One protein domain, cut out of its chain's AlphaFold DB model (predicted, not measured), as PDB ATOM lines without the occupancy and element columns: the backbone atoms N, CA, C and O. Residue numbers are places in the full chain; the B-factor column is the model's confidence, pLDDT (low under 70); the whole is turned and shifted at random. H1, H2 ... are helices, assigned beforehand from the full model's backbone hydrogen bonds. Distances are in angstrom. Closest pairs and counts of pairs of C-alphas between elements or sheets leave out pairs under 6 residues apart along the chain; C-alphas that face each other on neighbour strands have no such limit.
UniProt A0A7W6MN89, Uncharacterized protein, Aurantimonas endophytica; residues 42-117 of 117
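Overview. This is residues 42 to 117 of the 117 residues of an uncharacterized protein of Aurantimonas endophytica (UniProt A0A7W6MN89). A small body of short helices: H1 and H5 cross at one end of its longest axis, the helical hairpin of H2 and H3 reaches to the other end, and H4 stands between them, set across H2. Both ends of the printed part lie at the end of H1 and H5. The printed part has 76 residues with five named helices, H1 to H5 in order along the chain, and no named strand, and its class is all helix. It is compact, with a radius of gyration of the C-alphas of 11.9 A and spans of 36 by 25 by 22 A.

Along the chain. After residues 42 and 43, H1 holds residues 44 to 53, beginning at C-alpha 44 at (37.962, 27.300, 67.414), and measures 14.4 A from first to last C-alpha. H2, residues 58 to 66, measures 12.4 A. H3, residues 71 to 83, is the longest helix with 13 residues and 17.9 A; its C-alpha 71 is at (18.035, 15.107, 66.183). H4, residues 92 to 100, measures 12.2 A. H5, residues 105 to 114, measures 14.2 A and ends at C-alpha 114 at (48.080, 24.795, 76.359).

Arrangement. H1 and H5 only just touch, with 3 pairs of C-alphas within 8 A; the closest are those of Gly 50 and Phe 111, 6.7 A apart. Their lines are about perpendicular at 73 degrees. H1 and H2 are apart, though they follow each other in the chain. H2 and H3 form a helical hairpin and run opposite ways at a shallow tilt of 33 degrees, only just short of steep. H3 touches H2 with residues 74 to 78 alone, and the closest C-alphas are those of Phe 65 and Arg 74, 6.1 A apart. H2 and H4 only just touch, with 3 pairs of C-alphas within 8 A, the closest those of Phe 64 and Cys 97 at 6.4 A; at 71 degrees they are only just about perpendicular. H3 and H4 are close but not clearly touching, the closest C-alphas being those of Ala 77 and Leu 93 at 7.5 A. H4 and H5 touch only at the corner, and only just, with 3 pairs of C-alphas within 8 A; the closest are those of Ala 98 and Leu 108, 6.7 A apart. Every O i to N i+4 pair is within hydrogen-bond range in H2, H3, H4 and H5; in H1, 5 of 6 are.

Size, cuts and confidence. The two C-alphas farthest apart are those of Asp 70 and Ala 117, 36.6 A, while the first and last printed C-alphas, of Ile 42 and Ala 117, are 10.9 A apart. The printed part has no cut and ends at the chain's last residue. The links H1 to H2, H2 to H3 and H4 to H5 are tight, the link H3 to H4 is short, and there is no long link. The mean pLDDT of the printed part is 95.6, and no printed residue is under 70.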
ATOM      1  N   ILE A  42      38.758  30.095  74.281       97.69
ATOM      2  CA  ILE A  42      39.746  29.954  73.207       97.69
ATOM      3  C   ILE A  42      39.067  30.074  71.845       97.69
ATOM      4  O   ILE A  42      37.854  29.924  71.718       97.69
ATOM      5  N   THR A  43      39.835  30.342  70.793       97.69
ATOM      6  CA  THR A  43      39.294  30.319  69.426       97.69
ATOM      7  C   THR A  43      39.080  28.877  68.942       97.69
ATOM      8  O   THR A  43      39.807  27.970  69.358       97.69
ATOM      9  N   PRO A  44      38.158  28.631  67.992       96.62
ATOM     10  CA  PRO A  44      37.962  27.300  67.414       96.62
ATOM     11  C   PRO A  44      39.238  26.706  66.807       96.62
ATOM     12  O   PRO A  44      39.466  25.500  66.880       96.62
ATOM     13  N   LEU A  45      40.101  27.546  66.224       96.06
ATOM     14  CA  LEU A  45      41.367  27.094  65.651       96.06
ATOM     15  C   LEU A  45      42.341  26.610  66.735       96.06
ATOM     16  O   LEU A  45      42.955  25.559  66.559       96.06
ATOM     17  N   GLN A  46      42.442  27.334  67.854       97.38
ATOM     18  CA  GLN A  46      43.227  26.925  69.024       97.38
ATOM     19  C   GLN A  46      42.704  25.610  69.605       97.38
ATOM     20  O   GLN A  46      43.474  24.662  69.746       97.38
ATOM     21  N   ALA A  47      41.386  25.492  69.804       96.81
ATOM     22  CA  ALA A  47      40.763  24.245  70.246       96.81
ATOM     23  C   ALA A  47      41.101  23.082  69.296       96.81
ATOM     24  O   ALA A  47      41.481  21.990  69.717       96.81
ATOM     25  N   ARG A  48      41.028  23.309  67.981       95.81
ATOM     26  CA  ARG A  48      41.351  22.284  66.979       95.81
ATOM     27  C   ARG A  48      42.832  21.929  66.907       95.81
ATOM     28  O   ARG A  48      43.130  20.812  66.484       95.81
ATOM     29  N   ASN A  49      43.740  22.845  67.235       95.88
ATOM     30  CA  ASN A  49      45.168  22.551  67.376       95.88
ATOM     31  C   ASN A  49      45.404  21.691  68.622       95.88
ATOM     32  O   ASN A  49      45.920  20.586  68.479       95.88
ATOM     33  N   GLY A  50      44.926  22.127  69.791       96.06
ATOM     34  CA  GLY A  50      45.108  21.392  71.046       96.06
ATOM     35  C   GLY A  50      44.513  19.983  70.997       96.06
ATOM     36  O   GLY A  50      45.148  19.016  71.409       96.06
ATOM     37  N   LEU A  51      43.324  19.812  70.395       95.94
ATOM     38  CA  LEU A  51      42.722  18.478  70.255       95.94
ATOM     39  C   LEU A  51      43.612  17.546  69.423       95.94
ATOM     40  O   LEU A  51      43.758  16.375  69.762       95.94
ATOM     41  N   ARG A  52      44.268  18.065  68.376       95.81
ATOM     42  CA  ARG A  52      45.215  17.280  67.570       95.81
ATOM     43  C   ARG A  52      46.461  16.889  68.350       95.81
ATOM     44  O   ARG A  52      46.956  15.786  68.148       95.81
ATOM     45  N   GLU A  53      46.950  17.755  69.228       94.56
ATOM     46  CA  GLU A  53      48.086  17.445  70.104       94.56
ATOM     47  C   GLU A  53      47.742  16.329  71.095       94.56
ATOM     48  O   GLU A  53      48.585  15.492  71.409       94.56
ATOM     49  N   TRP A  54      46.474  16.237  71.494       94.12
ATOM     50  CA  TRP A  54      45.940  15.128  72.285       94.12
ATOM     51  C   TRP A  54      45.604  13.871  71.467       94.12
ATOM     52  O   TRP A  54      45.116  12.889  72.025       94.12
ATOM     53  N   GLY A  55      45.845  13.881  70.151       95.19
ATOM     54  CA  GLY A  55      45.504  12.778  69.250       95.19
ATOM     55  C   GLY A  55      44.005  12.637  68.965       95.19
ATOM     56  O   GLY A  55      43.585  11.606  68.450       95.19
ATOM     57  N   ILE A  56      43.201  13.655  69.285       95.94
ATOM     58  CA  ILE A  56      41.745  13.674  69.119       95.94
ATOM     59  C   ILE A  56      41.407  14.377  67.802       95.94
ATOM     60  O   ILE A  56      41.672  15.567  67.596       95.94
ATOM     61  N   GLY A  57      40.830  13.621  66.875       94.06
ATOM     62  CA  GLY A  57      40.464  14.081  65.549       94.06
ATOM     63  C   GLY A  57      39.035  14.611  65.463       94.06
ATOM     64  O   GLY A  57      38.376  14.956  66.444       94.06
ATOM     65  N   ARG A  58      38.545  14.717  64.225       93.44
ATOM     66  CA  ARG A  58      37.141  15.060  63.956       93.44
ATOM     67  C   ARG A  58      36.212  13.888  64.266       93.44
ATOM     68  O   ARG A  58      35.109  14.129  64.728       93.44
ATOM     69  N   THR A  59      36.669  12.656  64.050       95.12
ATOM     70  CA  THR A  59      35.871  11.436  64.230       95.12
ATOM     71  C   THR A  59      35.397  11.272  65.670       95.12
ATOM     72  O   THR A  59      34.222  11.019  65.900       95.12
ATOM     73  N   GLU A  60      36.286  11.469  66.639       95.00
ATOM     74  CA  GLU A  60      35.983  11.358  68.068       95.00
ATOM     75  C   GLU A  60      34.985  12.435  68.508       95.00
ATOM     76  O   GLU A  60      34.095  12.179  69.313       95.00
ATOM     77  N   ILE A  61      35.096  13.636  67.935       94.94
ATOM     78  CA  ILE A  61      34.163  14.727  68.220       94.94
ATOM     79  C   ILE A  61      32.808  14.489  67.548       94.94
ATOM     80  O   ILE A  61      31.777  14.759  68.151       94.94
ATOM     81  N   SER A  62      32.775  13.952  66.329       95.00
ATOM     82  CA  SER A  62      31.520  13.536  65.696       95.00
ATOM     83  C   SER A  62      30.820  12.450  66.515       95.00
ATOM     84  O   SER A  62      29.620  12.562  66.739       95.00
ATOM     85  N   ALA A  63      31.575  11.480  67.043       96.56
ATOM     86  CA  ALA A  63      31.033  10.435  67.907       96.56
ATOM     87  C   ALA A  63      30.381  11.005  69.179       96.56
ATOM     88  O   ALA A  63      29.326  10.527  69.575       96.56
ATOM     89  N   PHE A  64      30.946  12.064  69.773       96.50
ATOM     90  CA  PHE A  64      30.310  12.760  70.897       96.50
ATOM     91  C   PHE A  64      28.917  13.298  70.537       96.50
ATOM     92  O   PHE A  64      27.970  13.115  71.296       96.50
ATOM     93  N   PHE A  65      28.772  13.947  69.379       96.69
ATOM     94  CA  PHE A  65      27.465  14.454  68.956       96.69
ATOM     95  C   PHE A  65      26.482  13.331  68.621       96.69
ATOM     96  O   PHE A  65      25.279  13.504  68.801       96.69
ATOM     97  N   ASP A  66      26.967  12.177  68.161       96.75
ATOM     98  CA  ASP A  66      26.106  11.041  67.840       96.75
ATOM     99  C   ASP A  66      25.400  10.435  69.064       96.75
ATOM    100  O   ASP A  66      24.321   9.857  68.901       96.75
ATOM    101  N   GLU A  67      25.925  10.661  70.275       96.56
ATOM    102  CA  GLU A  67      25.276  10.300  71.546       96.56
ATOM    103  C   GLU A  67      24.020  11.139  71.851       96.56
ATOM    104  O   GLU A  67      23.204  10.765  72.695       96.56
ATOM    105  N   ILE A  68      23.824  12.278  71.178       95.19
ATOM    106  CA  ILE A  68      22.651  13.134  71.387       95.19
ATOM    107  C   ILE A  68      21.463  12.555  70.605       95.19
ATOM    108  O   ILE A  68      21.312  12.814  69.412       95.19
ATOM    109  N   GLU A  69      20.603  11.768  71.258       95.88
ATOM    110  CA  GLU A  69      19.478  11.065  70.608       95.88
ATOM    111  C   GLU A  69      18.505  11.993  69.862       95.88
ATOM    112  O   GLU A  69      18.080  11.677  68.749       95.88
ATOM    113  N   ASP A  70      18.173  13.147  70.447       97.31
ATOM    114  CA  ASP A  70      17.291  14.132  69.820       97.31
ATOM    115  C   ASP A  70      17.996  14.801  68.632       97.31
ATOM    116  O   ASP A  70      19.009  15.486  68.785       97.31
ATOM    117  N   THR A  71      17.447  14.605  67.431       96.38
ATOM    118  CA  THR A  71      18.035  15.107  66.183       96.38
ATOM    119  C   THR A  71      18.157  16.629  66.158       96.38
ATOM    120  O   THR A  71      19.191  17.137  65.737       96.38
ATOM    121  N   LEU A  72      17.151  17.365  66.636       96.81
ATOM    122  CA  LEU A  72      17.186  18.829  66.615       96.81
ATOM    123  C   LEU A  72      18.201  19.371  67.625       96.81
ATOM    124  O   LEU A  72      18.923  20.320  67.328       96.81
ATOM    125  N   ALA A  73      18.289  18.757  68.807       95.56
ATOM    126  CA  ALA A  73      19.294  19.122  69.801       95.56
ATOM    127  C   ALA A  73      20.717  18.819  69.307       95.56
ATOM    128  O   ALA A  73      21.629  19.615  69.532       95.56
ATOM    129  N   ARG A  74      20.903  17.695  68.604       96.94
ATOM    130  CA  ARG A  74      22.182  17.319  67.994       96.94
ATOM    131  C   ARG A  74      22.622  18.330  66.947       96.94
ATOM    132  O   ARG A  74      23.751  18.807  67.019       96.94
ATOM    133  N   GLU A  75      21.740  18.663  66.007       96.88
ATOM    134  CA  GLU A  75      22.013  19.652  64.961       96.88
ATOM    135  C   GLU A  75      22.366  21.012  65.577       96.88
ATOM    136  O   GLU A  75      23.393  21.592  65.239       96.88
ATOM    137  N   ALA A  76      21.595  21.473  66.567       95.88
ATOM    138  CA  ALA A  76      21.877  22.729  67.260       95.88
ATOM    139  C   ALA A  76      23.238  22.726  67.983       95.88
ATOM    140  O   ALA A  76      23.954  23.727  67.949       95.88
ATOM    141  N   ALA A  77      23.615  21.618  68.629       95.94
ATOM    142  CA  ALA A  77      24.908  21.485  69.299       95.94
ATOM    143  C   ALA A  77      26.078  21.437  68.299       95.94
ATOM    144  O   ALA A  77      27.126  22.035  68.546       95.94
ATOM    145  N   GLN A  78      25.896  20.759  67.163       96.25
ATOM    146  CA  GLN A  78      26.877  20.727  66.077       96.25
ATOM    147  C   GLN A  78      27.067  22.113  65.456       96.25
ATOM    148  O   GLN A  78      28.205  22.540  65.274       96.25
ATOM    149  N   ASP A  79      25.978  22.837  65.192       96.00
ATOM    150  CA  ASP A  79      26.026  24.205  64.673       96.00
ATOM    151  C   ASP A  79      26.709  25.153  65.663       96.00
ATOM    152  O   ASP A  79      27.573  25.938  65.270       96.00
ATOM    153  N   ALA A  80      26.370  25.057  66.954       94.19
ATOM    154  CA  ALA A  80      27.021  25.840  68.002       94.19
ATOM    155  C   ALA A  80      28.532  25.578  68.038       94.19
ATOM    156  O   ALA A  80      29.312  26.518  68.150       94.19
ATOM    157  N   TRP A  81      28.954  24.322  67.883       94.62
ATOM    158  CA  TRP A  81      30.366  23.959  67.841       94.62
ATOM    159  C   TRP A  81      31.085  24.443  66.569       94.62
ATOM    160  O   TRP A  81      32.197  24.963  66.651       94.62
ATOM    161  N   GLU A  82      30.486  24.254  65.390       94.19
ATOM    162  CA  GLU A  82      31.129  24.544  64.099       94.19
ATOM    163  C   GLU A  82      31.169  26.049  63.795       94.19
ATOM    164  O   GLU A  82      32.157  26.541  63.247       94.19
ATOM    165  N   TYR A  83      30.125  26.790  64.176       95.94
ATOM    166  CA  TYR A  83      30.000  28.226  63.907       95.94
ATOM    167  C   TYR A  83      30.353  29.121  65.099       95.94
ATOM    168  O   TYR A  83      30.260  30.348  64.990       95.94
ATOM    169  N   ALA A  84      30.791  28.544  66.221       95.94
ATOM    170  CA  ALA A  84      31.344  29.308  67.330       95.94
ATOM    171  C   ALA A  84      32.499  30.203  66.860       95.94
ATOM    172  O   ALA A  84      33.385  29.785  66.119       95.94
ATOM    173  N   THR A  85      32.531  31.445  67.338       96.75
ATOM    174  CA  THR A  85      33.700  32.329  67.191       96.75
ATOM    175  C   THR A  85      34.649  32.211  68.382       96.75
ATOM    176  O   THR A  85      35.832  32.543  68.270       96.75
ATOM    177  N   GLN A  86      34.135  31.715  69.508       97.25
ATOM    178  CA  GLN A  86      34.828  31.473  70.765       97.25
ATOM    179  C   GLN A  86      34.258  30.201  71.397       97.25
ATOM    180  O   GLN A  86      33.065  29.934  71.281       97.25
ATOM    181  N   ILE A  87      35.124  29.419  72.032       97.44
ATOM    182  CA  ILE A  87      34.773  28.224  72.795       97.44
ATOM    183  C   ILE A  87      34.967  28.568  74.267       97.44
ATOM    184  O   ILE A  87      36.107  28.715  74.713       97.44
ATOM    185  N   ASP A  88      33.867  28.724  74.996       97.19
ATOM    186  CA  ASP A  88      33.877  29.079  76.413       97.19
ATOM    187  C   ASP A  88      34.140  27.854  77.295       97.19
ATOM    188  O   ASP A  88      33.508  26.806  77.164       97.19
ATOM    189  N   ARG A  89      35.050  27.992  78.260       96.62
ATOM    190  CA  ARG A  89      35.398  26.933  79.221       96.62
ATOM    191  C   ARG A  89      34.220  26.528  80.106       96.62
ATOM    192  O   ARG A  89      34.166  25.389  80.574       96.62
ATOM    193  N   SER A  90      33.314  27.467  80.368       95.94
ATOM    194  CA  SER A  90      32.115  27.272  81.183       95.94
ATOM    195  C   SER A  90      30.912  26.754  80.390       95.94
ATOM    196  O   SER A  90      29.870  26.505  80.999       95.94
ATOM    197  N   ASP A  91      31.032  26.585  79.069       95.62
ATOM    198  CA  ASP A  91      29.958  26.036  78.247       95.62
ATOM    199  C   ASP A  91      29.676  24.573  78.654       95.62
ATOM    200  O   ASP A  91      30.587  23.732  78.627       95.62
ATOM    201  N   PRO A  92      28.424  24.228  79.018       95.12
ATOM    202  CA  PRO A  92      28.035  22.853  79.311       95.12
ATOM    203  C   PRO A  92      28.384  21.855  78.199       95.12
ATOM    204  O   PRO A  92      28.697  20.704  78.502       95.12
ATOM    205  N   LEU A  93      28.362  22.275  76.928       94.81
ATOM    206  CA  LEU A  93      28.724  21.429  75.792       94.81
ATOM    207  C   LEU A  93      30.203  21.023  75.841       94.81
ATOM    208  O   LEU A  93      30.535  19.866  75.587       94.81
ATOM    209  N   VAL A  94      31.086  21.951  76.219       96.25
ATOM    210  CA  VAL A  94      32.530  21.703  76.354       96.25
ATOM    211  C   VAL A  94      32.801  20.740  77.507       96.25
ATOM    212  O   VAL A  94      33.545  19.773  77.338       96.25
ATOM    213  N   ALA A  95      32.154  20.951  78.657       95.06
ATOM    214  CA  ALA A  95      32.271  20.052  79.803       95.06
ATOM    215  C   ALA A  95      31.750  18.637  79.485       95.06
ATOM    216  O   ALA A  95      32.396  17.646  79.828       95.06
ATOM    217  N   ALA A  96      30.619  18.533  78.779       95.62
ATOM    218  CA  ALA A  96      30.060  17.256  78.338       95.62
ATOM    219  C   ALA A  96      30.983  16.536  77.342       95.62
ATOM    220  O   ALA A  96      31.210  15.332  77.473       95.62
ATOM    221  N   CYS A  97      31.564  17.268  76.388       96.06
ATOM    222  CA  CYS A  97      32.510  16.717  75.423       96.06
ATOM    223  C   CYS A  97      33.779  16.191  76.111       96.06
ATOM    224  O   CYS A  97      34.217  15.075  75.835       96.06
ATOM    225  N   ALA A  98      34.339  16.942  77.064       96.00
ATOM    226  CA  ALA A  98      35.496  16.502  77.840       96.00
ATOM    227  C   ALA A  98      35.204  15.214  78.626       96.00
ATOM    228  O   ALA A  98      35.989  14.266  78.563       96.00
ATOM    229  N   ALA A  99      34.048  15.138  79.294       96.06
ATOM    230  CA  ALA A  99      33.632  13.940  80.018       96.06
ATOM    231  C   ALA A  99      33.468  12.723  79.088       96.06
ATOM    232  O   ALA A  99      33.926  11.632  79.427       96.06
ATOM    233  N   PHE A 100      32.881  12.909  77.899       96.19
ATOM    234  CA  PHE A 100      32.768  11.859  76.879       96.19
ATOM    235  C   PHE A 100      34.138  11.349  76.413       96.19
ATOM    236  O   PHE A 100      34.346  10.147  76.269       96.19
ATOM    237  N   LEU A 101      35.106  12.253  76.249       95.81
ATOM    238  CA  LEU A 101      36.489  11.924  75.889       95.81
ATOM    239  C   LEU A 101      37.294  11.317  77.057       95.81
ATOM    240  O   LEU A 101      38.490  11.059  76.906       95.81
ATOM    241  N   GLY A 102      36.668  11.102  78.220       95.94
ATOM    242  CA  GLY A 102      37.315  10.559  79.413       95.94
ATOM    243  C   GLY A 102      38.293  11.529  80.075       95.94
ATOM    244  O   GLY A 102      39.225  11.084  80.743       95.94
ATOM    245  N   LYS A 103      38.110  12.838  79.868       96.06
ATOM    246  CA  LYS A 103      38.953  13.900  80.422       96.06
ATOM    247  C   LYS A 103      38.375  14.439  81.720       96.06
ATOM    248  O   LYS A 103      37.170  14.637  81.861       96.06
ATOM    249  N   THR A 104      39.263  14.682  82.671       96.31
ATOM    250  CA  THR A 104      38.955  15.326  83.948       96.31
ATOM    251  C   THR A 104      38.873  16.845  83.800       96.31
ATOM    252  O   THR A 104      39.339  17.421  82.818       96.31
ATOM    253  N   GLU A 105      38.314  17.514  84.808       94.31
ATOM    254  CA  GLU A 105      38.257  18.980  84.855       94.31
ATOM    255  C   GLU A 105      39.657  19.614  84.829       94.31
ATOM    256  O   GLU A 105      39.885  20.566  84.092       94.31
ATOM    257  N   ALA A 106      40.616  19.024  85.551       94.50
ATOM    258  CA  ALA A 106      42.001  19.491  85.573       94.50
ATOM    259  C   ALA A 106      42.700  19.328  84.214       94.50
ATOM    260  O   ALA A 106      43.465  20.195  83.800       94.50
ATOM    261  N   GLU A 107      42.428  18.237  83.489       96.25
ATOM    262  CA  GLU A 107      42.930  18.071  82.120       96.25
ATOM    263  C   GLU A 107      42.287  19.078  81.168       96.25
ATOM    264  O   GLU A 107      42.973  19.619  80.306       96.25
ATOM    265  N   LEU A 108      40.990  19.358  81.323       96.62
ATOM    266  CA  LEU A 108      40.311  20.384  80.536       96.62
ATOM    267  C   LEU A 108      40.869  21.785  80.829       96.62
ATOM    268  O   LEU A 108      41.015  22.586  79.914       96.62
ATOM    269  N   ASP A 109      41.235  22.089  82.069       96.12
ATOM    270  CA  ASP A 109      41.911  23.348  82.396       96.12
ATOM    271  C   ASP A 109      43.292  23.425  81.745       96.12
ATOM    272  O   ASP A 109      43.625  24.428  81.109       96.12
ATOM    273  N   GLN A 110      44.062  22.335  81.825       95.69
ATOM    274  CA  GLN A 110      45.361  22.240  81.164       95.69
ATOM    275  C   GLN A 110      45.234  22.400  79.643       95.69
ATOM    276  O   GLN A 110      46.035  23.101  79.036       95.69
ATOM    277  N   PHE A 111      44.184  21.847  79.031       96.62
ATOM    278  CA  PHE A 111      43.888  22.031  77.610       96.62
ATOM    279  C   PHE A 111      43.735  23.500  77.228       96.62
ATOM    280  O   PHE A 111      44.290  23.942  76.226       96.62
ATOM    281  N   PHE A 112      42.961  24.257  78.009       97.12
ATOM    282  CA  PHE A 112      42.736  25.674  77.737       97.12
ATOM    283  C   PHE A 112      44.026  26.483  77.906       97.12
ATOM    284  O   PHE A 112      44.264  27.394  77.117       97.12
ATOM    285  N   ILE A 113      44.864  26.132  78.886       95.44
ATOM    286  CA  ILE A 113      46.186  26.742  79.086       95.44
ATOM    287  C   ILE A 113      47.110  26.453  77.893       95.44
ATOM    288  O   ILE A 113      47.720  27.376  77.358       95.44
ATOM    289  N   ASP A 114      47.185  25.200  77.448       94.88
ATOM    290  CA  ASP A 114      48.080  24.795  76.359       94.88
ATOM    291  C   ASP A 114      47.620  25.360  75.006       94.88
ATOM    292  O   ASP A 114      48.435  25.771  74.187       94.88
ATOM    293  N   ALA A 115      46.307  25.457  74.776       94.31
ATOM    294  CA  ALA A 115      45.745  25.911  73.505       94.31
ATOM    295  C   ALA A 115      46.007  27.396  73.185       94.31
ATOM    296  O   ALA A 115      45.814  27.816  72.039       94.31
ATOM    297  N   VAL A 116      46.400  28.206  74.176       91.94
ATOM    298  CA  VAL A 116      46.740  29.627  73.979       91.94
ATOM    299  C   VAL A 116      48.241  29.896  73.861       91.94
ATOM    300  O   VAL A 116      48.601  31.038  73.565       91.94
ATOM    301  N   ALA A 117      49.085  28.887  74.100       78.44
ATOM    302  CA  ALA A 117      50.539  28.974  73.967       78.44
ATOM    303  C   ALA A 117      50.981  29.046  72.494       78.44
ATOM    304  O   ALA A 117      51.982  29.754  72.230       78.44
TER     305      ALA A 117